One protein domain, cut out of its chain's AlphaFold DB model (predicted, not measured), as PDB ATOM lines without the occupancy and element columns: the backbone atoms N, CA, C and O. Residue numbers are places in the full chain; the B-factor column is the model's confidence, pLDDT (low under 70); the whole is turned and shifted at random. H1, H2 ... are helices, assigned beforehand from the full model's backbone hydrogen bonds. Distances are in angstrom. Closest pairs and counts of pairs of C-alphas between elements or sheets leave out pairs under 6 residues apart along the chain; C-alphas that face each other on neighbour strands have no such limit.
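Overview. This is residues 41 to 189 of the 485 residues of an uncharacterized protein of Candidatus Woesearchaeota archaeon (UniProt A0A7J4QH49). Two helical hairpins, H3 with H4 and H6 with H7, spread from a shared corner as a V, with a gap between their far ends. The short helices H1, H2 and H5 gather at the corner: H1 beside the ends of H6 and H7 there, H2 and H5 across the first part of H3. The printed part has 149 residues with seven named helices, H1 to H7 in chain order, and no named strand; its class is all helix. It is only just loose, close to compact, with a radius of gyration of the C-alphas of 18.0 A and spans of 49 by 48 by 38 A.

Arrangement. H1, residues 42 to 51, H6, residues 131 to 152, and H7, residues 159 to 185, form a bundle, three helices side by side. H1 touches residues 131 to 135 of H6 alone, at a shallow tilt of 22 degrees, the same way; the closest C-alphas, of Val 44 and Ala 131, are 6.4 A apart. H1 touches residues 176 to 184 of H7 alone, at 13 degrees, opposite ways, closest at the C-alphas of Pro 47 and Ser 180, 6.1 A. H2, residues 53 to 63, touches H3, residues 67 to 94, at H3's residues 67 to 70 alone, about perpendicular at 75 degrees; the C-alphas of Ile 56 and Ser 70 come closest, 6.6 A. H3 is the hub, touching three helices. It forms a hairpin with H4, residues 100 to 116, at a tilt of 35.3 degrees, only just steep, with the C-alphas of Phe 84 and Ala 111 closest at 5.1 A. H5, residues 120 to 129, touches residues 72 to 76 of H3 alone, about perpendicular at 75 degrees; the C-alphas of Ile 72 and Ala 120 are closest, 7.1 A. H3 and H6 are close but not clearly touching, 7.9 A between the C-alphas of Val 78 and Leu 138, at a steep tilt of 62 degrees. H6 and H7 form a hairpin at a shallow tilt of 13 degrees, closest at the C-alphas of Ile 143 and Ile 170, 5.8 A. H4 and H7 are apart. Every O i to N i+4 pair is within hydrogen-bond range in H2, H5 and H7; the counts are 4 of 6 in H1, 22 of 24 in H3, 12 of 13 in H4 and 17 of 18 in H6.

Along the chain. H1 begins at C-alpha 42, (131.378, 123.668, 188.658). H3 measures 40.5 A, H4 24.2 A, H6 31.9 A and H7 39.0 A from first to last C-alpha. H3 ends at C-alpha 94, (135.083, 162.361, 195.211), and H7 at C-alpha 185, (132.516, 122.425, 202.347).

Size, cuts and confidence. The two C-alphas farthest apart, of Glu 121 and Gly 157, are 52.3 A from each other. The printed part has no cut and no long link. The mean pLDDT of the printed part is 75.3; 49 residues are under 70, among them residues 41 to 68 and 128 to 139.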
ATOM      1  N   LEU A  41     135.177 125.045 190.099       48.06
ATOM      2  CA  LEU A  41     134.338 126.026 189.386       48.06
ATOM      3  C   LEU A  41     132.887 125.545 189.234       48.06
ATOM      4  O   LEU A  41     131.955 126.306 189.499       48.06
ATOM      5  N   LEU A  42     132.696 124.278 188.854       51.62
ATOM      6  CA  LEU A  42     131.378 123.668 188.658       51.62
ATOM      7  C   LEU A  42     130.573 123.655 189.956       51.62
ATOM      8  O   LEU A  42     129.411 124.042 189.933       51.62
ATOM      9  N   GLY A  43     131.204 123.361 191.095       53.16
ATOM     10  CA  GLY A  43     130.507 123.330 192.382       53.16
ATOM     11  C   GLY A  43     129.984 124.678 192.891       53.16
ATOM     12  O   GLY A  43     129.060 124.741 193.698       53.16
ATOM     13  N   VAL A  44     130.554 125.780 192.398       51.50
ATOM     14  CA  VAL A  44     130.165 127.154 192.763       51.50
ATOM     15  C   VAL A  44     129.173 127.716 191.751       51.50
ATOM     16  O   VAL A  44     128.248 128.453 192.105       51.50
ATOM     17  N   ILE A  45     129.356 127.352 190.482       54.56
ATOM     18  CA  ILE A  45     128.467 127.735 189.395       54.56
ATOM     19  C   ILE A  45     127.164 126.955 189.475       54.56
ATOM     20  O   ILE A  45     126.140 127.542 189.173       54.56
ATOM     21  N   GLU A  46     127.148 125.696 189.906       56.81
ATOM     22  CA  GLU A  46     125.946 124.860 189.894       56.81
ATOM     23  C   GLU A  46     124.777 125.480 190.692       56.81
ATOM     24  O   GLU A  46     123.712 125.673 190.097       56.81
ATOM     25  N   PRO A  47     124.945 125.968 191.938       54.09
ATOM     26  CA  PRO A  47     123.880 126.675 192.655       54.09
ATOM     27  C   PRO A  47     123.434 127.985 191.989       54.09
ATOM     28  O   PRO A  47     122.241 128.299 191.941       54.09
ATOM     29  N   ILE A  48     124.378 128.751 191.430       52.47
ATOM     30  CA  ILE A  48     124.090 129.994 190.693       52.47
ATOM     31  C   ILE A  48     123.339 129.669 189.393       52.47
ATOM     32  O   ILE A  48     122.369 130.342 189.041       52.47
ATOM     33  N   SER A  49     123.747 128.602 188.712       53.72
ATOM     34  CA  SER A  49     123.148 128.067 187.499       53.72
ATOM     35  C   SER A  49     121.780 127.455 187.763       53.72
ATOM     36  O   SER A  49     120.946 127.508 186.882       53.72
ATOM     37  N   ASN A  50     121.487 126.971 188.970       55.41
ATOM     38  CA  ASN A  50     120.156 126.493 189.342       55.41
ATOM     39  C   ASN A  50     119.188 127.660 189.609       55.41
ATOM     40  O   ASN A  50     118.028 127.619 189.199       55.41
ATOM     41  N   LEU A  51     119.670 128.747 190.222       51.78
ATOM     42  CA  LEU A  51     118.901 129.974 190.472       51.78
ATOM     43  C   LEU A  51     118.593 130.761 189.194       51.78
ATOM     44  O   LEU A  51     117.459 131.176 188.945       51.78
ATOM     45  N   PHE A  52     119.630 130.990 188.390       54.31
ATOM     46  CA  PHE A  52     119.526 131.689 187.117       54.31
ATOM     47  C   PHE A  52     119.250 130.726 185.968       54.31
ATOM     48  O   PHE A  52     119.118 131.190 184.847       54.31
ATOM     49  N   GLY A  53     119.105 129.425 186.219       58.47
ATOM     50  CA  GLY A  53     118.950 128.370 185.212       58.47
ATOM     51  C   GLY A  53     117.914 128.678 184.159       58.47
ATOM     52  O   GLY A  53     118.265 128.676 182.991       58.47
ATOM     53  N   PRO A  54     116.691 129.092 184.523       56.03
ATOM     54  CA  PRO A  54     115.693 129.500 183.538       56.03
ATOM     55  C   PRO A  54     116.116 130.709 182.684       56.03
ATOM     56  O   PRO A  54     115.754 130.797 181.512       56.03
ATOM     57  N   ILE A  55     116.881 131.643 183.259       52.97
ATOM     58  CA  ILE A  55     117.411 132.840 182.583       52.97
ATOM     59  C   ILE A  55     118.627 132.471 181.718       52.97
ATOM     60  O   ILE A  55     118.756 132.983 180.613       52.97
ATOM     61  N   ILE A  56     119.479 131.557 182.185       58.12
ATOM     62  CA  ILE A  56     120.668 131.036 181.505       58.12
ATOM     63  C   ILE A  56     120.264 130.114 180.352       58.12
ATOM     64  O   ILE A  56     120.793 130.267 179.263       58.12
ATOM     65  N   GLU A  57     119.284 129.226 180.526       60.69
ATOM     66  CA  GLU A  57     118.679 128.430 179.448       60.69
ATOM     67  C   GLU A  57     118.056 129.339 178.390       60.69
ATOM     68  O   GLU A  57     118.224 129.108 177.193       60.69
ATOM     69  N   GLN A  58     117.369 130.408 178.809       59.81
ATOM     70  CA  GLN A  58     116.860 131.407 177.873       59.81
ATOM     71  C   GLN A  58     117.993 132.145 177.157       59.81
ATOM     72  O   GLN A  58     117.953 132.237 175.935       59.81
ATOM     73  N   LEU A  59     119.030 132.601 177.860       54.38
ATOM     74  CA  LEU A  59     120.205 133.237 177.254       54.38
ATOM     75  C   LEU A  59     120.924 132.295 176.281       54.38
ATOM     76  O   LEU A  59     121.213 132.694 175.159       54.38
ATOM     77  N   ASN A  60     121.119 131.030 176.649       62.19
ATOM     78  CA  ASN A  60     121.761 130.010 175.821       62.19
ATOM     79  C   ASN A  60     120.927 129.651 174.599       62.19
ATOM     80  O   ASN A  60     121.468 129.505 173.508       62.19
ATOM     81  N   SER A  61     119.604 129.567 174.743       63.75
ATOM     82  CA  SER A  61     118.710 129.336 173.604       63.75
ATOM     83  C   SER A  61     118.646 130.527 172.639       63.75
ATOM     84  O   SER A  61     118.374 130.331 171.456       63.75
ATOM     85  N   VAL A  62     118.917 131.748 173.118       59.31
ATOM     86  CA  VAL A  62     118.926 132.970 172.297       59.31
ATOM     87  C   VAL A  62     120.307 133.234 171.682       59.31
ATOM     88  O   VAL A  62     120.372 133.754 170.570       59.31
ATOM     89  N   TRP A  63     121.403 132.884 172.364       57.75
ATOM     90  CA  TRP A  63     122.779 133.182 171.930       57.75
ATOM     91  C   TRP A  63     123.548 131.973 171.382       57.75
ATOM     92  O   TRP A  63     124.606 132.158 170.791       57.75
ATOM     93  N   GLY A  64     123.021 130.752 171.517       56.41
ATOM     94  CA  GLY A  64     123.626 129.530 170.971       56.41
ATOM     95  C   GLY A  64     124.969 129.142 171.602       56.41
ATOM     96  O   GLY A  64     125.716 128.381 170.993       56.41
ATOM     97  N   GLY A  65     125.287 129.690 172.779       63.38
ATOM     98  CA  GLY A  65     126.559 129.481 173.473       63.38
ATOM     99  C   GLY A  65     126.673 128.113 174.144       63.38
ATOM    100  O   GLY A  65     125.668 127.464 174.457       63.38
ATOM    101  N   SER A  66     127.915 127.688 174.374       68.56
ATOM    102  CA  SER A  66     128.213 126.529 175.215       68.56
ATOM    103  C   SER A  66     127.872 126.833 176.691       68.56
ATOM    104  O   SER A  66     127.820 128.005 177.073       68.56
ATOM    105  N   PRO A  67     127.631 125.816 177.543       63.16
ATOM    106  CA  PRO A  67     127.414 126.017 178.983       63.16
ATOM    107  C   PRO A  67     128.532 126.824 179.668       63.16
ATOM    108  O   PRO A  67     128.268 127.598 180.589       63.16
ATOM    109  N   ASP A  68     129.766 126.689 179.174       67.12
ATOM    110  CA  ASP A  68     130.942 127.391 179.690       67.12
ATOM    111  C   ASP A  68     130.883 128.900 179.396       67.12
ATOM    112  O   ASP A  68     131.224 129.724 180.248       67.12
ATOM    113  N   ASP A  69     130.356 129.296 178.233       73.81
ATOM    114  CA  ASP A  69     130.189 130.709 177.870       73.81
ATOM    115  C   ASP A  69     129.181 131.413 178.787       73.81
ATOM    116  O   ASP A  69     129.361 132.575 179.172       73.81
ATOM    117  N   SER A  70     128.120 130.706 179.178       67.50
ATOM    118  CA  SER A  70     127.098 131.228 180.089       67.50
ATOM    119  C   SER A  70     127.650 131.410 181.494       67.50
ATOM    120  O   SER A  70     127.375 132.426 182.135       67.50
ATOM    121  N   ALA A  71     128.447 130.451 181.966       68.88
ATOM    122  CA  ALA A  71     129.134 130.551 183.244       68.88
ATOM    123  C   ALA A  71     130.064 131.771 183.287       68.88
ATOM    124  O   ALA A  71     130.010 132.563 184.232       68.88
ATOM    125  N   ILE A  72     130.854 131.981 182.229       77.88
ATOM    126  CA  ILE A  72     131.741 133.145 182.100       77.88
ATOM    127  C   ILE A  72     130.934 134.447 182.084       77.88
ATOM    128  O   ILE A  72     131.300 135.406 182.768       77.88
ATOM    129  N   PHE A  73     129.820 134.501 181.349       81.56
ATOM    130  CA  PHE A  73     128.947 135.676 181.328       81.56
ATOM    131  C   PHE A  73     128.415 136.016 182.725       81.56
ATOM    132  O   PHE A  73     128.518 137.164 183.164       81.56
ATOM    133  N   VAL A  74     127.880 135.023 183.438       73.50
ATOM    134  CA  VAL A  74     127.346 135.206 184.793       73.50
ATOM    135  C   VAL A  74     128.450 135.663 185.739       73.50
ATOM    136  O   VAL A  74     128.253 136.617 186.492       73.50
ATOM    137  N   ALA A  75     129.636 135.065 185.649       76.88
ATOM    138  CA  ALA A  75     130.779 135.479 186.444       76.88
ATOM    139  C   ALA A  75     131.172 136.944 186.175       76.88
ATOM    140  O   ALA A  75     131.323 137.726 187.118       76.88
ATOM    141  N   LYS A  76     131.249 137.364 184.904       83.50
ATOM    142  CA  LYS A  76     131.513 138.770 184.542       83.50
ATOM    143  C   LYS A  76     130.422 139.710 185.044       83.50
ATOM    144  O   LYS A  76     130.730 140.810 185.495       83.50
ATOM    145  N   PHE A  77     129.162 139.288 184.986       82.62
ATOM    146  CA  PHE A  77     128.028 140.079 185.452       82.62
ATOM    147  C   PHE A  77     128.049 140.286 186.973       82.62
ATOM    148  O   PHE A  77     127.876 141.409 187.450       82.62
ATOM    149  N   VAL A  78     128.324 139.232 187.742       77.81
ATOM    150  CA  VAL A  78     128.456 139.316 189.203       77.81
ATOM    151  C   VAL A  78     129.640 140.200 189.590       77.81
ATOM    152  O   VAL A  78     129.493 141.112 190.409       77.81
ATOM    153  N   LEU A  79     130.797 139.993 188.954       83.56
ATOM    154  CA  LEU A  79     131.980 140.820 189.182       83.56
ATOM    155  C   LEU A  79     131.715 142.292 188.842       83.56
ATOM    156  O   LEU A  79     132.204 143.194 189.518       83.56
ATOM    157  N   TRP A  80     130.905 142.543 187.818       90.19
ATOM    158  CA  TRP A  80     130.558 143.887 187.384       90.19
ATOM    159  C   TRP A  80     129.723 144.620 188.428       90.19
ATOM    160  O   TRP A  80     130.024 145.768 188.755       90.19
ATOM    161  N   ILE A  81     128.730 143.943 189.010       83.44
ATOM    162  CA  ILE A  81     127.934 144.488 190.114       83.44
ATOM    163  C   ILE A  81     128.832 144.806 191.316       83.44
ATOM    164  O   ILE A  81     128.704 145.880 191.909       83.44
ATOM    165  N   LEU A  82     129.761 143.907 191.654       82.31
ATOM    166  CA  LEU A  82     130.707 144.096 192.757       82.31
ATOM    167  C   LEU A  82     131.637 145.292 192.528       82.31
ATOM    168  O   LEU A  82     131.751 146.156 193.400       82.31
ATOM    169  N   LEU A  83     132.261 145.387 191.350       86.50
ATOM    170  CA  LEU A  83     133.114 146.521 190.991       86.50
ATOM    171  C   LEU A  83     132.324 147.827 190.962       86.50
ATOM    172  O   LEU A  83     132.806 148.843 191.461       86.50
ATOM    173  N   PHE A  84     131.096 147.811 190.442       89.69
ATOM    174  CA  PHE A  84     130.235 148.985 190.470       89.69
ATOM    175  C   PHE A  84     129.947 149.428 191.905       89.69
ATOM    176  O   PHE A  84     130.106 150.606 192.212       89.69
ATOM    177  N   ALA A  85     129.581 148.505 192.797       84.62
ATOM    178  CA  ALA A  85     129.326 148.817 194.201       84.62
ATOM    179  C   ALA A  85     130.569 149.412 194.893       84.62
ATOM    180  O   ALA A  85     130.464 150.439 195.572       84.62
ATOM    181  N   LEU A  86     131.745 148.816 194.660       85.50
ATOM    182  CA  LEU A  86     133.027 149.278 195.197       85.50
ATOM    183  C   LEU A  86     133.432 150.659 194.676       85.50
ATOM    184  O   LEU A  86     133.959 151.458 195.443       85.50
ATOM    185  N   LEU A  87     133.179 150.962 193.402       88.62
ATOM    186  CA  LEU A  87     133.517 152.252 192.791       88.62
ATOM    187  C   LEU A  87     132.467 153.334 193.077       88.62
ATOM    188  O   LEU A  87     132.794 154.521 193.166       88.62
ATOM    189  N   TYR A  88     131.203 152.952 193.250       90.00
ATOM    190  CA  TYR A  88     130.107 153.883 193.506       90.00
ATOM    191  C   TYR A  88     130.234 154.576 194.867       90.00
ATOM    192  O   TYR A  88     129.972 155.777 194.983       90.00
ATOM    193  N   TYR A  89     130.681 153.853 195.895       87.88
ATOM    194  CA  TYR A  89     130.877 154.421 197.228       87.88
ATOM    195  C   TYR A  89     131.882 155.598 197.255       87.88
ATOM    196  O   TYR A  89     131.480 156.704 197.632       87.88
ATOM    197  N   PRO A  90     133.146 155.445 196.805       81.25
ATOM    198  CA  PRO A  90     134.104 156.547 196.750       81.25
ATOM    199  C   PRO A  90     133.717 157.607 195.715       81.25
ATOM    200  O   PRO A  90     133.968 158.788 195.949       81.25
ATOM    201  N   SER A  91     133.037 157.239 194.621       85.25
ATOM    202  CA  SER A  91     132.511 158.201 193.638       85.25
ATOM    203  C   SER A  91     131.614 159.261 194.295       85.25
ATOM    204  O   SER A  91     131.766 160.454 194.032       85.25
ATOM    205  N   ASN A  92     130.752 158.869 195.243       83.31
ATOM    206  CA  ASN A  92     129.928 159.823 195.996       83.31
ATOM    207  C   ASN A  92     130.745 160.784 196.879       83.31
ATOM    208  O   ASN A  92     130.279 161.886 197.172       83.31
ATOM    209  N   MET A  93     131.948 160.384 197.304       89.00
ATOM    210  CA  MET A  93     132.841 161.210 198.124       89.00
ATOM    211  C   MET A  93     133.762 162.104 197.290       89.00
ATOM    212  O   MET A  93     134.084 163.207 197.731       89.00
ATOM    213  N   ILE A  94     134.186 161.636 196.118       90.69
ATOM    214  CA  ILE A  94     135.083 162.361 195.211       90.69
ATOM    215  C   ILE A  94     134.285 163.399 194.419       90.69
ATOM    216  O   ILE A  94     134.648 164.569 194.377       90.69
ATOM    217  N   PHE A  95     133.143 163.003 193.859       91.06
ATOM    218  CA  PHE A  95     132.318 163.864 193.016       91.06
ATOM    219  C   PHE A  95     131.196 164.547 193.799       91.06
ATOM    220  O   PHE A  95     130.076 164.632 193.302       91.06
ATOM    221  N   LYS A  96     131.449 165.020 195.027       89.38
ATOM    222  CA  LYS A  96     130.412 165.575 195.929       89.38
ATOM    223  C   LYS A  96     129.528 166.635 195.268       89.38
ATOM    224  O   LYS A  96     128.308 166.566 195.434       89.38
ATOM    225  N   ASP A  97     130.115 167.504 194.454       92.94
ATOM    226  CA  ASP A  97     129.425 168.634 193.818       92.94
ATOM    227  C   ASP A  97     128.874 168.313 192.418       92.94
ATOM    228  O   ASP A  97     128.194 169.132 191.802       92.94
ATOM    229  N   ALA A  98     129.121 167.105 191.904       90.38
ATOM    230  CA  ALA A  98     128.621 166.697 190.600       90.38
ATOM    231  C   ALA A  98     127.150 166.253 190.655       90.38
ATOM    232  O   ALA A  98     126.643 165.750 191.668       90.38
ATOM    233  N   GLY A  99     126.468 166.373 189.512       90.88
ATOM    234  CA  GLY A  99     125.114 165.857 189.334       90.88
ATOM    235  C   GLY A  99     125.032 164.343 189.568       90.88
ATOM    236  O   GLY A  99     125.988 163.604 189.320       90.88
ATOM    237  N   LYS A 100     123.859 163.859 190.009       86.06
ATOM    238  CA  LYS A 100     123.608 162.427 190.283       86.06
ATOM    239  C   LYS A 100     123.996 161.519 189.110       86.06
ATOM    240  O   LYS A 100     124.505 160.429 189.337       86.06
ATOM    241  N   GLY A 101     123.801 161.991 187.876       88.88
ATOM    242  CA  GLY A 101     124.188 161.264 186.668       88.88
ATOM    243  C   GLY A 101     125.683 160.944 186.623       88.88
ATOM    244  O   GLY A 101     126.041 159.810 186.350       88.88
ATOM    245  N   VAL A 102     126.551 161.893 186.981       86.75
ATOM    246  CA  VAL A 102     128.014 161.715 186.947       86.75
ATOM    247  C   VAL A 102     128.478 160.739 188.032       86.75
ATOM    248  O   VAL A 102     129.252 159.827 187.751       86.75
ATOM    249  N   LYS A 103     127.929 160.873 189.249       87.25
ATOM    250  CA  LYS A 103     128.233 160.003 190.401       87.25
ATOM    251  C   LYS A 103     127.937 158.526 190.138       87.25
ATOM    252  O   LYS A 103     128.603 157.670 190.712       87.25
ATOM    253  N   VAL A 104     126.951 158.236 189.288       91.25
ATOM    254  CA  VAL A 104     126.548 156.874 188.909       91.25
ATOM    255  C   VAL A 104     127.222 156.430 187.609       91.25
ATOM    256  O   VAL A 104     127.748 155.323 187.546       91.25
ATOM    257  N   ALA A 105     127.232 157.276 186.575       91.56
ATOM    258  CA  ALA A 105     127.694 156.901 185.240       91.56
ATOM    259  C   ALA A 105     129.191 156.580 185.202       91.56
ATOM    260  O   ALA A 105     129.579 155.597 184.579       91.56
ATOM    261  N   ILE A 106     130.029 157.360 185.896       88.19
ATOM    262  CA  ILE A 106     131.478 157.117 185.934       88.19
ATOM    263  C   ILE A 106     131.805 155.729 186.513       88.19
ATOM    264  O   ILE A 106     132.430 154.936 185.807       88.19
ATOM    265  N   PRO A 107     131.382 155.372 187.744       90.38
ATOM    266  CA  PRO A 107     131.672 154.049 188.292       90.38
ATOM    267  C   PRO A 107     130.999 152.924 187.503       90.38
ATOM    268  O   PRO A 107     131.576 151.849 187.392       90.38
ATOM    269  N   PHE A 108     129.823 153.161 186.913       93.38
ATOM    270  CA  PHE A 108     129.154 152.186 186.048       93.38
ATOM    271  C   PHE A 108     129.998 151.845 184.816       93.38
ATOM    272  O   PHE A 108     130.243 150.671 184.545       93.38
ATOM    273  N   VAL A 109     130.466 152.867 184.089       93.50
ATOM    274  CA  VAL A 109     131.279 152.696 182.876       93.50
ATOM    275  C   VAL A 109     132.633 152.078 183.216       93.50
ATOM    276  O   VAL A 109     133.066 151.165 182.521       93.50
ATOM    277  N   LEU A 110     133.279 152.518 184.300       90.50
ATOM    278  CA  LEU A 110     134.556 151.950 184.738       90.50
ATOM    279  C   LEU A 110     134.424 150.490 185.173       90.50
ATOM    280  O   LEU A 110     135.255 149.672 184.787       90.50
ATOM    281  N   ALA A 111     133.374 150.144 185.921       91.25
ATOM    282  CA  ALA A 111     133.101 148.757 186.280       91.25
ATOM    283  C   ALA A 111     132.857 147.907 185.030       91.25
ATOM    284  O   ALA A 111     133.389 146.806 184.932       91.25
ATOM    285  N   LEU A 112     132.077 148.420 184.072       92.94
ATOM    286  CA  LEU A 112     131.739 147.708 182.840       92.94
ATOM    287  C   LEU A 112     132.966 147.489 181.949       92.94
ATOM    288  O   LEU A 112     133.168 146.386 181.457       92.94
ATOM    289  N   LEU A 113     133.809 148.510 181.775       90.81
ATOM    290  CA  LEU A 113     135.080 148.372 181.061       90.81
ATOM    291  C   LEU A 113     136.015 147.398 181.783       90.81
ATOM    292  O   LEU A 113     136.605 146.534 181.139       90.81
ATOM    293  N   GLY A 114     136.109 147.501 183.111       89.44
ATOM    294  CA  GLY A 114     136.948 146.634 183.934       89.44
ATOM    295  C   GLY A 114     136.572 145.158 183.819       89.44
ATOM    296  O   GLY A 114     137.454 144.316 183.672       89.44
ATOM    297  N   THR A 115     135.279 144.827 183.825       89.94
ATOM    298  CA  THR A 115     134.833 143.435 183.666       89.94
ATOM    299  C   THR A 115     134.825 142.954 182.227       89.94
ATOM    300  O   THR A 115     135.165 141.796 181.974       89.94
ATOM    301  N   ALA A 116     134.460 143.810 181.271       88.25
ATOM    302  CA  ALA A 116     134.444 143.436 179.861       88.25
ATOM    303  C   ALA A 116     135.851 143.064 179.374       88.25
ATOM    304  O   ALA A 116     136.015 142.015 178.746       88.25
ATOM    305  N   LEU A 117     136.855 143.877 179.730       91.69
ATOM    306  CA  LEU A 117     138.253 143.695 179.330       91.69
ATOM    307  C   LEU A 117     138.992 142.617 180.133       91.69
ATOM    308  O   LEU A 117     140.115 142.270 179.776       91.69
ATOM    309  N   MET A 118     138.393 142.080 181.200       85.81
ATOM    310  CA  MET A 118     139.030 141.039 182.000       85.81
ATOM    311  C   MET A 118     139.141 139.726 181.196       85.81
ATOM    312  O   MET A 118     138.111 139.219 180.720       85.81
ATOM    313  N   PRO A 119     140.360 139.161 181.054       85.88
ATOM    314  CA  PRO A 119     140.571 137.833 180.483       85.88
ATOM    315  C   PRO A 119     139.832 136.759 181.283       85.88
ATOM    316  O   PRO A 119     139.688 136.876 182.505       85.88
ATOM    317  N   ALA A 120     139.362 135.714 180.603       78.38
ATOM    318  CA  ALA A 120     138.587 134.650 181.238       78.38
ATOM    319  C   ALA A 120     139.412 133.907 182.300       78.38
ATOM    320  O   ALA A 120     138.888 133.569 183.354       78.38
ATOM    321  N   GLU A 121     140.713 133.741 182.081       75.25
ATOM    322  CA  GLU A 121     141.629 133.050 182.989       75.25
ATOM    323  C   GLU A 121     141.749 133.786 184.330       75.25
ATOM    324  O   GLU A 121     141.719 133.177 185.398       75.25
ATOM    325  N   ILE A 122     141.823 135.121 184.287       79.38
ATOM    326  CA  ILE A 122     141.868 135.956 185.494       79.38
ATOM    327  C   ILE A 122     140.522 135.903 186.216       79.38
ATOM    328  O   ILE A 122     140.485 135.790 187.439       79.38
ATOM    329  N   LEU A 123     139.419 135.948 185.466       76.38
ATOM    330  CA  LEU A 123     138.073 135.843 186.022       76.38
ATOM    331  C   LEU A 123     137.864 134.511 186.752       76.38
ATOM    332  O   LEU A 123     137.339 134.510 187.862       76.38
ATOM    333  N   ILE A 124     138.297 133.401 186.148       70.81
ATOM    334  CA  ILE A 124     138.238 132.055 186.732       70.81
ATOM    335  C   ILE A 124     139.048 132.026 188.029       70.81
ATOM    336  O   ILE A 124     138.504 131.647 189.058       70.81
ATOM    337  N   ASN A 125     140.290 132.518 188.023       70.06
ATOM    338  CA  ASN A 125     141.126 132.552 189.228       70.06
ATOM    339  C   ASN A 125     140.512 133.398 190.354       70.06
ATOM    340  O   ASN A 125     140.513 132.985 191.514       70.06
ATOM    341  N   VAL A 126     139.959 134.574 190.030       71.38
ATOM    342  CA  VAL A 126     139.267 135.433 191.005       71.38
ATOM    343  C   VAL A 126     138.033 134.721 191.554       71.38
ATOM    344  O   VAL A 126     137.820 134.717 192.764       71.38
ATOM    345  N   MET A 127     137.243 134.082 190.693       71.06
ATOM    346  CA  MET A 127     136.054 133.358 191.128       71.06
ATOM    347  C   MET A 127     136.385 132.113 191.930       71.06
ATOM    348  O   MET A 127     135.667 131.852 192.874       71.06
ATOM    349  N   GLN A 128     137.458 131.383 191.641       67.19
ATOM    350  CA  GLN A 128     137.882 130.242 192.460       67.19
ATOM    351  C   GLN A 128     138.387 130.705 193.830       67.19
ATOM    352  O   GLN A 128     137.985 130.169 194.857       67.19
ATOM    353  N   THR A 129     139.202 131.763 193.859       69.69
ATOM    354  CA  THR A 129     139.782 132.300 195.103       69.69
ATOM    355  C   THR A 129     138.717 132.906 196.020       69.69
ATOM    356  O   THR A 129     138.800 132.797 197.241       69.69
ATOM    357  N   TYR A 130     137.701 133.548 195.438       65.69
ATOM    358  CA  TYR A 130     136.643 134.243 196.170       65.69
ATOM    359  C   TYR A 130     135.269 133.598 195.982       65.69
ATOM    360  O   TYR A 130     134.261 134.248 196.244       65.69
ATOM    361  N   ALA A 131     135.207 132.337 195.558       61.09
ATOM    362  CA  ALA A 131     133.971 131.626 195.225       61.09
ATOM    363  C   ALA A 131     132.955 131.693 196.357       61.09
ATOM    364  O   ALA A 131     131.820 132.131 196.173       61.09
ATOM    365  N   LEU A 132     133.402 131.319 197.554       63.16
ATOM    366  CA  LEU A 132     132.558 131.299 198.735       63.16
ATOM    367  C   LEU A 132     132.123 132.713 199.139       63.16
ATOM    368  O   LEU A 132     130.961 132.939 199.468       63.16
ATOM    369  N   ALA A 133     133.037 133.683 199.066       65.81
ATOM    370  CA  ALA A 133     132.744 135.087 199.340       65.81
ATOM    371  C   ALA A 133     131.703 135.647 198.358       65.81
ATOM    372  O   ALA A 133     130.738 136.294 198.763       65.81
ATOM    373  N   GLY A 134     131.885 135.368 197.067       64.94
ATOM    374  CA  GLY A 134     130.994 135.764 195.986       64.94
ATOM    375  C   GLY A 134     129.622 135.119 196.125       64.94
ATOM    376  O   GLY A 134     128.622 135.828 196.051       64.94
ATOM    377  N   ALA A 135     129.567 133.817 196.416       63.72
ATOM    378  CA  ALA A 135     128.328 133.100 196.693       63.72
ATOM    379  C   ALA A 135     127.598 133.718 197.896       63.72
ATOM    380  O   ALA A 135     126.435 134.099 197.775       63.72
ATOM    381  N   LEU A 136     128.285 133.914 199.026       67.31
ATOM    382  CA  LEU A 136     127.703 134.537 200.218       67.31
ATOM    383  C   LEU A 136     127.153 135.935 199.925       67.31
ATOM    384  O   LEU A 136     126.017 136.230 200.289       67.31
ATOM    385  N   ILE A 137     127.908 136.792 199.235       68.25
ATOM    386  CA  ILE A 137     127.444 138.141 198.882       68.25
ATOM    387  C   ILE A 137     126.223 138.073 197.958       68.25
ATOM    388  O   ILE A 137     125.238 138.784 198.184       68.25
ATOM    389  N   LEU A 138     126.264 137.208 196.944       66.06
ATOM    390  CA  LEU A 138     125.188 137.044 195.970       66.06
ATOM    391  C   LEU A 138     123.890 136.587 196.632       66.06
ATOM    392  O   LEU A 138     122.821 137.017 196.213       66.06
ATOM    393  N   TRP A 139     123.982 135.795 197.695       69.12
ATOM    394  CA  TRP A 139     122.850 135.362 198.503       69.12
ATOM    395  C   TRP A 139     122.391 136.395 199.543       69.12
ATOM    396  O   TRP A 139     121.190 136.569 199.773       69.12
ATOM    397  N   ILE A 140     123.324 137.134 200.146       74.56
ATOM    398  CA  ILE A 140     123.019 138.184 201.127       74.56
ATOM    399  C   ILE A 140     122.262 139.342 200.473       74.56
ATOM    400  O   ILE A 140     121.351 139.885 201.092       74.56
ATOM    401  N   ILE A 141     122.585 139.721 199.232       72.75
ATOM    402  CA  ILE A 141     121.923 140.830 198.524       72.75
ATOM    403  C   ILE A 141     120.399 140.634 198.394       72.75
ATOM    404  O   ILE A 141     119.660 141.521 198.830       72.75
ATOM    405  N   PRO A 142     119.877 139.528 197.827       69.00
ATOM    406  CA  PRO A 142     118.443 139.313 197.709       69.00
ATOM    407  C   PRO A 142     117.786 139.115 199.075       69.00
ATOM    408  O   PRO A 142     116.665 139.586 199.253       69.00
ATOM    409  N   ILE A 143     118.469 138.531 200.068       75.62
ATOM    410  CA  ILE A 143     117.945 138.461 201.442       75.62
ATOM    411  C   ILE A 143     117.800 139.863 202.033       75.62
ATOM    412  O   ILE A 143     116.715 140.224 202.483       75.62
ATOM    413  N   ALA A 144     118.850 140.683 201.987       78.12
ATOM    414  CA  ALA A 144     118.842 142.047 202.500       78.12
ATOM    415  C   ALA A 144     117.825 142.922 201.752       78.12
ATOM    416  O   ALA A 144     117.097 143.692 202.377       78.12
ATOM    417  N   GLY A 145     117.718 142.767 200.430       72.62
ATOM    418  CA  GLY A 145     116.727 143.446 199.598       72.62
ATOM    419  C   GLY A 145     115.298 143.043 199.954       72.62
ATOM    420  O   GLY A 145     114.447 143.907 200.166       72.62
ATOM    421  N   THR A 146     115.036 141.744 200.100       71.25
ATOM    422  CA  THR A 146     113.717 141.218 200.482       71.25
ATOM    423  C   THR A 146     113.353 141.627 201.908       71.25
ATOM    424  O   THR A 146     112.222 142.039 202.169       71.25
ATOM    425  N   TRP A 147     114.326 141.620 202.821       81.56
ATOM    426  CA  TRP A 147     114.176 142.092 204.195       81.56
ATOM    427  C   TRP A 147     113.874 143.591 204.261       81.56
ATOM    428  O   TRP A 147     112.962 144.022 204.973       81.56
ATOM    429  N   PHE A 148     114.589 144.397 203.477       81.69
ATOM    430  CA  PHE A 148     114.356 145.834 203.362       81.69
ATOM    431  C   PHE A 148     112.972 146.141 202.778       81.69
ATOM    432  O   PHE A 148     112.248 146.988 203.308       81.69
ATOM    433  N   LEU A 149     112.567 145.422 201.726       75.75
ATOM    434  CA  LEU A 149     111.228 145.524 201.149       75.75
ATOM    435  C   LEU A 149     110.160 145.161 202.181       75.75
ATOM    436  O   LEU A 149     109.199 145.901 202.352       75.75
ATOM    437  N   MET A 150     110.354 144.084 202.935       81.38
ATOM    438  CA  MET A 150     109.421 143.647 203.971       81.38
ATOM    439  C   MET A 150     109.178 144.711 205.055       81.38
ATOM    440  O   MET A 150     108.036 144.875 205.494       81.38
ATOM    441  N   HIS A 151     110.207 145.479 205.427       79.94
ATOM    442  CA  HIS A 151     110.080 146.610 206.357       79.94
ATOM    443  C   HIS A 151     109.318 147.799 205.756       79.94
ATOM    444  O   HIS A 151     108.696 148.566 206.487       79.94
ATOM    445  N   ARG A 152     109.357 147.954 204.430       83.50
ATOM    446  CA  ARG A 152     108.652 149.010 203.687       83.50
ATOM    447  C   ARG A 152     107.199 148.649 203.371       83.50
ATOM    448  O   ARG A 152     106.399 149.550 203.141       83.50
ATOM    449  N   VAL A 153     106.860 147.360 203.334       82.81
ATOM    450  CA  VAL A 153     105.501 146.887 203.045       82.81
ATOM    451  C   VAL A 153     104.589 147.153 204.257       82.81
ATOM    452  O   VAL A 153     104.913 146.692 205.356       82.81
ATOM    453  N   PRO A 154     103.458 147.871 204.082       83.12
ATOM    454  CA  PRO A 154     102.495 148.135 205.152       83.12
ATOM    455  C   PRO A 154     101.946 146.851 205.786       83.12
ATOM    456  O   PRO A 154     101.794 145.834 205.112       83.12
ATOM    457  N   GLN A 155     101.590 146.905 207.073       80.31
ATOM    458  CA  GLN A 155     101.074 145.739 207.809       80.31
ATOM    459  C   GLN A 155      99.589 145.437 207.538       80.31
ATOM    460  O   GLN A 155      99.032 144.528 208.143       80.31
ATOM    461  N   GLU A 156      98.926 146.181 206.654       81.81
ATOM    462  CA  GLU A 156      97.468 146.174 206.516       81.81
ATOM    463  C   GLU A 156      96.995 145.774 205.110       81.81
ATOM    464  O   GLU A 156      97.666 145.999 204.100       81.81
ATOM    465  N   GLY A 157      95.803 145.173 205.044       80.88
ATOM    466  CA  GLY A 157      95.122 144.836 203.792       80.88
ATOM    467  C   GLY A 157      95.851 143.804 202.923       80.88
ATOM    468  O   GLY A 157      96.450 142.847 203.418       80.88
ATOM    469  N   ALA A 158      95.790 143.998 201.601       73.44
ATOM    470  CA  ALA A 158      96.379 143.098 200.602       73.44
ATOM    471  C   ALA A 158      97.916 142.985 200.700       73.44
ATOM    472  O   ALA A 158      98.503 142.010 200.230       73.44
ATOM    473  N   TRP A 159      98.568 143.947 201.359       79.75
ATOM    474  CA  TRP A 159     100.017 143.979 201.554       79.75
ATOM    475  C   TRP A 159     100.524 142.894 202.515       79.75
ATOM    476  O   TRP A 159     101.668 142.455 202.378       79.75
ATOM    477  N   LYS A 160      99.664 142.366 203.402       79.56
ATOM    478  CA  LYS A 160      99.988 141.196 204.241       79.56
ATOM    479  C   LYS A 160     100.354 139.970 203.401       79.56
ATOM    480  O   LYS A 160     101.293 139.253 203.732       79.56
ATOM    481  N   PHE A 161      99.657 139.762 202.282       75.38
ATOM    482  CA  PHE A 161      99.933 138.642 201.382       75.38
ATOM    483  C   PHE A 161     101.279 138.807 200.668       75.38
ATOM    484  O   PHE A 161     102.039 137.849 200.555       75.38
ATOM    485  N   LEU A 162     101.616 140.034 200.256       79.62
ATOM    486  CA  LEU A 162     102.934 140.324 199.693       79.62
ATOM    487  C   LEU A 162     104.039 140.029 200.711       79.62
ATOM    488  O   LEU A 162     105.024 139.389 200.366       79.62
ATOM    489  N   ARG A 163     103.859 140.429 201.974       82.44
ATOM    490  CA  ARG A 163     104.823 140.133 203.039       82.44
ATOM    491  C   ARG A 163     105.008 138.624 203.247       82.44
ATOM    492  O   ARG A 163     106.133 138.172 203.426       82.44
ATOM    493  N   LEU A 164     103.932 137.847 203.145       81.69
ATOM    494  CA  LEU A 164     103.973 136.386 203.223       81.69
ATOM    495  C   LEU A 164     104.770 135.761 202.066       81.69
ATOM    496  O   LEU A 164     105.585 134.870 202.293       81.69
ATOM    497  N   ILE A 165     104.606 136.284 200.847       77.25
ATOM    498  CA  ILE A 165     105.431 135.902 199.689       77.25
ATOM    499  C   ILE A 165     106.906 136.249 199.937       77.25
ATOM    500  O   ILE A 165     107.774 135.425 199.669       77.25
ATOM    501  N   LEU A 166     107.201 137.437 200.478       81.44
ATOM    502  CA  LEU A 166     108.576 137.851 200.787       81.44
ATOM    503  C   LEU A 166     109.233 136.923 201.825       81.44
ATOM    504  O   LEU A 166     110.397 136.573 201.661       81.44
ATOM    505  N   TYR A 167     108.495 136.463 202.840       84.44
ATOM    506  CA  TYR A 167     108.995 135.449 203.776       84.44
ATOM    507  C   TYR A 167     109.298 134.112 203.091       84.44
ATOM    508  O   TYR A 167     110.353 133.543 203.349       84.44
ATOM    509  N   ILE A 168     108.421 133.629 202.201       78.88
ATOM    510  CA  ILE A 168     108.670 132.396 201.429       78.88
ATOM    511  C   ILE A 168     109.941 132.543 200.591       78.88
ATOM    512  O   ILE A 168     110.760 131.630 200.568       78.88
ATOM    513  N   ILE A 169     110.136 133.702 199.951       77.75
ATOM    514  CA  ILE A 169     111.355 133.999 199.192       77.75
ATOM    515  C   ILE A 169     112.579 133.954 200.113       77.75
ATOM    516  O   ILE A 169     113.546 133.289 199.774       77.75
ATOM    517  N   ILE A 170     112.549 134.593 201.288       83.94
ATOM    518  CA  ILE A 170     113.687 134.571 202.228       83.94
ATOM    519  C   ILE A 170     113.986 133.149 202.712       83.94
ATOM    520  O   ILE A 170     115.150 132.763 202.728       83.94
ATOM    521  N   ILE A 171     112.966 132.370 203.086       83.25
ATOM    522  CA  ILE A 171     113.137 130.976 203.526       83.25
ATOM    523  C   ILE A 171     113.769 130.153 202.405       83.25
ATOM    524  O   ILE A 171     114.758 129.466 202.640       83.25
ATOM    525  N   TYR A 172     113.247 130.277 201.184       79.56
ATOM    526  CA  TYR A 172     113.804 129.608 200.016       79.56
ATOM    527  C   TYR A 172     115.269 130.004 199.790       79.56
ATOM    528  O   TYR A 172     116.117 129.127 199.660       79.56
ATOM    529  N   LEU A 173     115.597 131.300 199.813       78.88
ATOM    530  CA  LEU A 173     116.978 131.768 199.659       78.88
ATOM    531  C   LEU A 173     117.893 131.195 200.754       78.88
ATOM    532  O   LEU A 173     118.972 130.706 200.443       78.88
ATOM    533  N   LEU A 174     117.460 131.204 202.018       83.25
ATOM    534  CA  LEU A 174     118.242 130.662 203.130       83.25
ATOM    535  C   LEU A 174     118.472 129.147 203.013       83.25
ATOM    536  O   LEU A 174     119.577 128.688 203.283       83.25
ATOM    537  N   MET A 175     117.468 128.378 202.582       78.69
ATOM    538  CA  MET A 175     117.628 126.936 202.353       78.69
ATOM    539  C   MET A 175     118.665 126.656 201.264       78.69
ATOM    540  O   MET A 175     119.570 125.854 201.474       78.69
ATOM    541  N   ASN A 176     118.602 127.384 200.146       76.38
ATOM    542  CA  ASN A 176     119.575 127.216 199.069       76.38
ATOM    543  C   ASN A 176     120.991 127.653 199.481       76.38
ATOM    544  O   ASN A 176     121.958 127.048 199.027       76.38
ATOM    545  N   ILE A 177     121.143 128.664 200.349       78.12
ATOM    546  CA  ILE A 177     122.449 129.001 200.945       78.12
ATOM    547  C   ILE A 177     122.989 127.814 201.731       78.12
ATOM    548  O   ILE A 177     124.149 127.455 201.555       78.12
ATOM    549  N   SER A 178     122.152 127.216 202.584       77.19
ATOM    550  CA  SER A 178     122.551 126.061 203.384       77.19
ATOM    551  C   SER A 178     123.039 124.929 202.488       77.19
ATOM    552  O   SER A 178     124.135 124.430 202.700       77.19
ATOM    553  N   GLU A 179     122.263 124.568 201.465       72.06
ATOM    554  CA  GLU A 179     122.611 123.503 200.517       72.06
ATOM    555  C   GLU A 179     123.891 123.821 199.735       72.06
ATOM    556  O   GLU A 179     124.772 122.972 199.632       72.06
ATOM    557  N   SER A 180     124.036 125.063 199.259       68.25
ATOM    558  CA  SER A 180     125.228 125.511 198.526       68.25
ATOM    559  C   SER A 180     126.492 125.412 199.379       68.25
ATOM    560  O   SER A 180     127.541 125.011 198.887       68.25
ATOM    561  N   ILE A 181     126.411 125.783 200.661       70.19
ATOM    562  CA  ILE A 181     127.569 125.748 201.558       70.19
ATOM    563  C   ILE A 181     127.900 124.309 201.970       70.19
ATOM    564  O   ILE A 181     129.079 123.959 201.977       70.19
ATOM    565  N   THR A 182     126.896 123.467 202.252       71.19
ATOM    566  CA  THR A 182     127.111 122.029 202.503       71.19
ATOM    567  C   THR A 182     127.811 121.377 201.316       71.19
ATOM    568  O   THR A 182     128.765 120.630 201.497       71.19
ATOM    569  N   PHE A 183     127.373 121.693 200.097       66.38
ATOM    570  CA  PHE A 183     127.978 121.162 198.883       66.38
ATOM    571  C   PHE A 183     129.448 121.588 198.734       66.38
ATOM    572  O   PHE A 183     130.292 120.763 198.400       66.38
ATOM    573  N   MET A 184     129.775 122.855 199.018       64.31
ATOM    574  CA  MET A 184     131.142 123.375 198.867       64.31
ATOM    575  C   MET A 184     132.114 122.913 199.959       64.31
ATOM    576  O   MET A 184     133.301 122.775 199.682       64.31
ATOM    577  N   LEU A 185     131.649 122.727 201.198       66.81
ATOM    578  CA  LEU A 185     132.516 122.425 202.347       66.81
ATOM    579  C   LEU A 185     132.467 120.952 202.786       66.81
ATOM    580  O   LEU A 185     133.298 120.533 203.588       66.81
ATOM    581  N   GLY A 186     131.532 120.159 202.249       72.25
ATOM    582  CA  GLY A 186     131.314 118.762 202.626       72.25
ATOM    583  C   GLY A 186     130.690 118.647 204.017       72.25
ATOM    584  O   GLY A 186     129.470 118.539 204.148       72.25
ATOM    585  N   ASP A 187     131.527 118.709 205.053       72.06
ATOM    586  CA  ASP A 187     131.080 118.748 206.445       72.06
ATOM    587  C   ASP A 187     130.781 120.189 206.856       72.06
ATOM    588  O   ASP A 187     131.596 121.090 206.670       72.06
ATOM    589  N   LEU A 188     129.596 120.416 207.423       63.69
ATOM    590  CA  LEU A 188     129.166 121.745 207.844       63.69
ATOM    591  C   LEU A 188     129.950 122.196 209.089       63.69
ATOM    592  O   LEU A 188     129.789 121.582 210.147       63.69
ATOM    593  N   PRO A 189     130.712 123.305 209.024       69.38
ATOM    594  CA  PRO A 189     131.186 123.983 210.224       69.38
ATOM    595  C   PRO A 189     130.063 124.190 211.248       69.38
ATOM    596  O   PRO A 189     128.942 124.546 210.874       69.38
TER     597      PRO A 189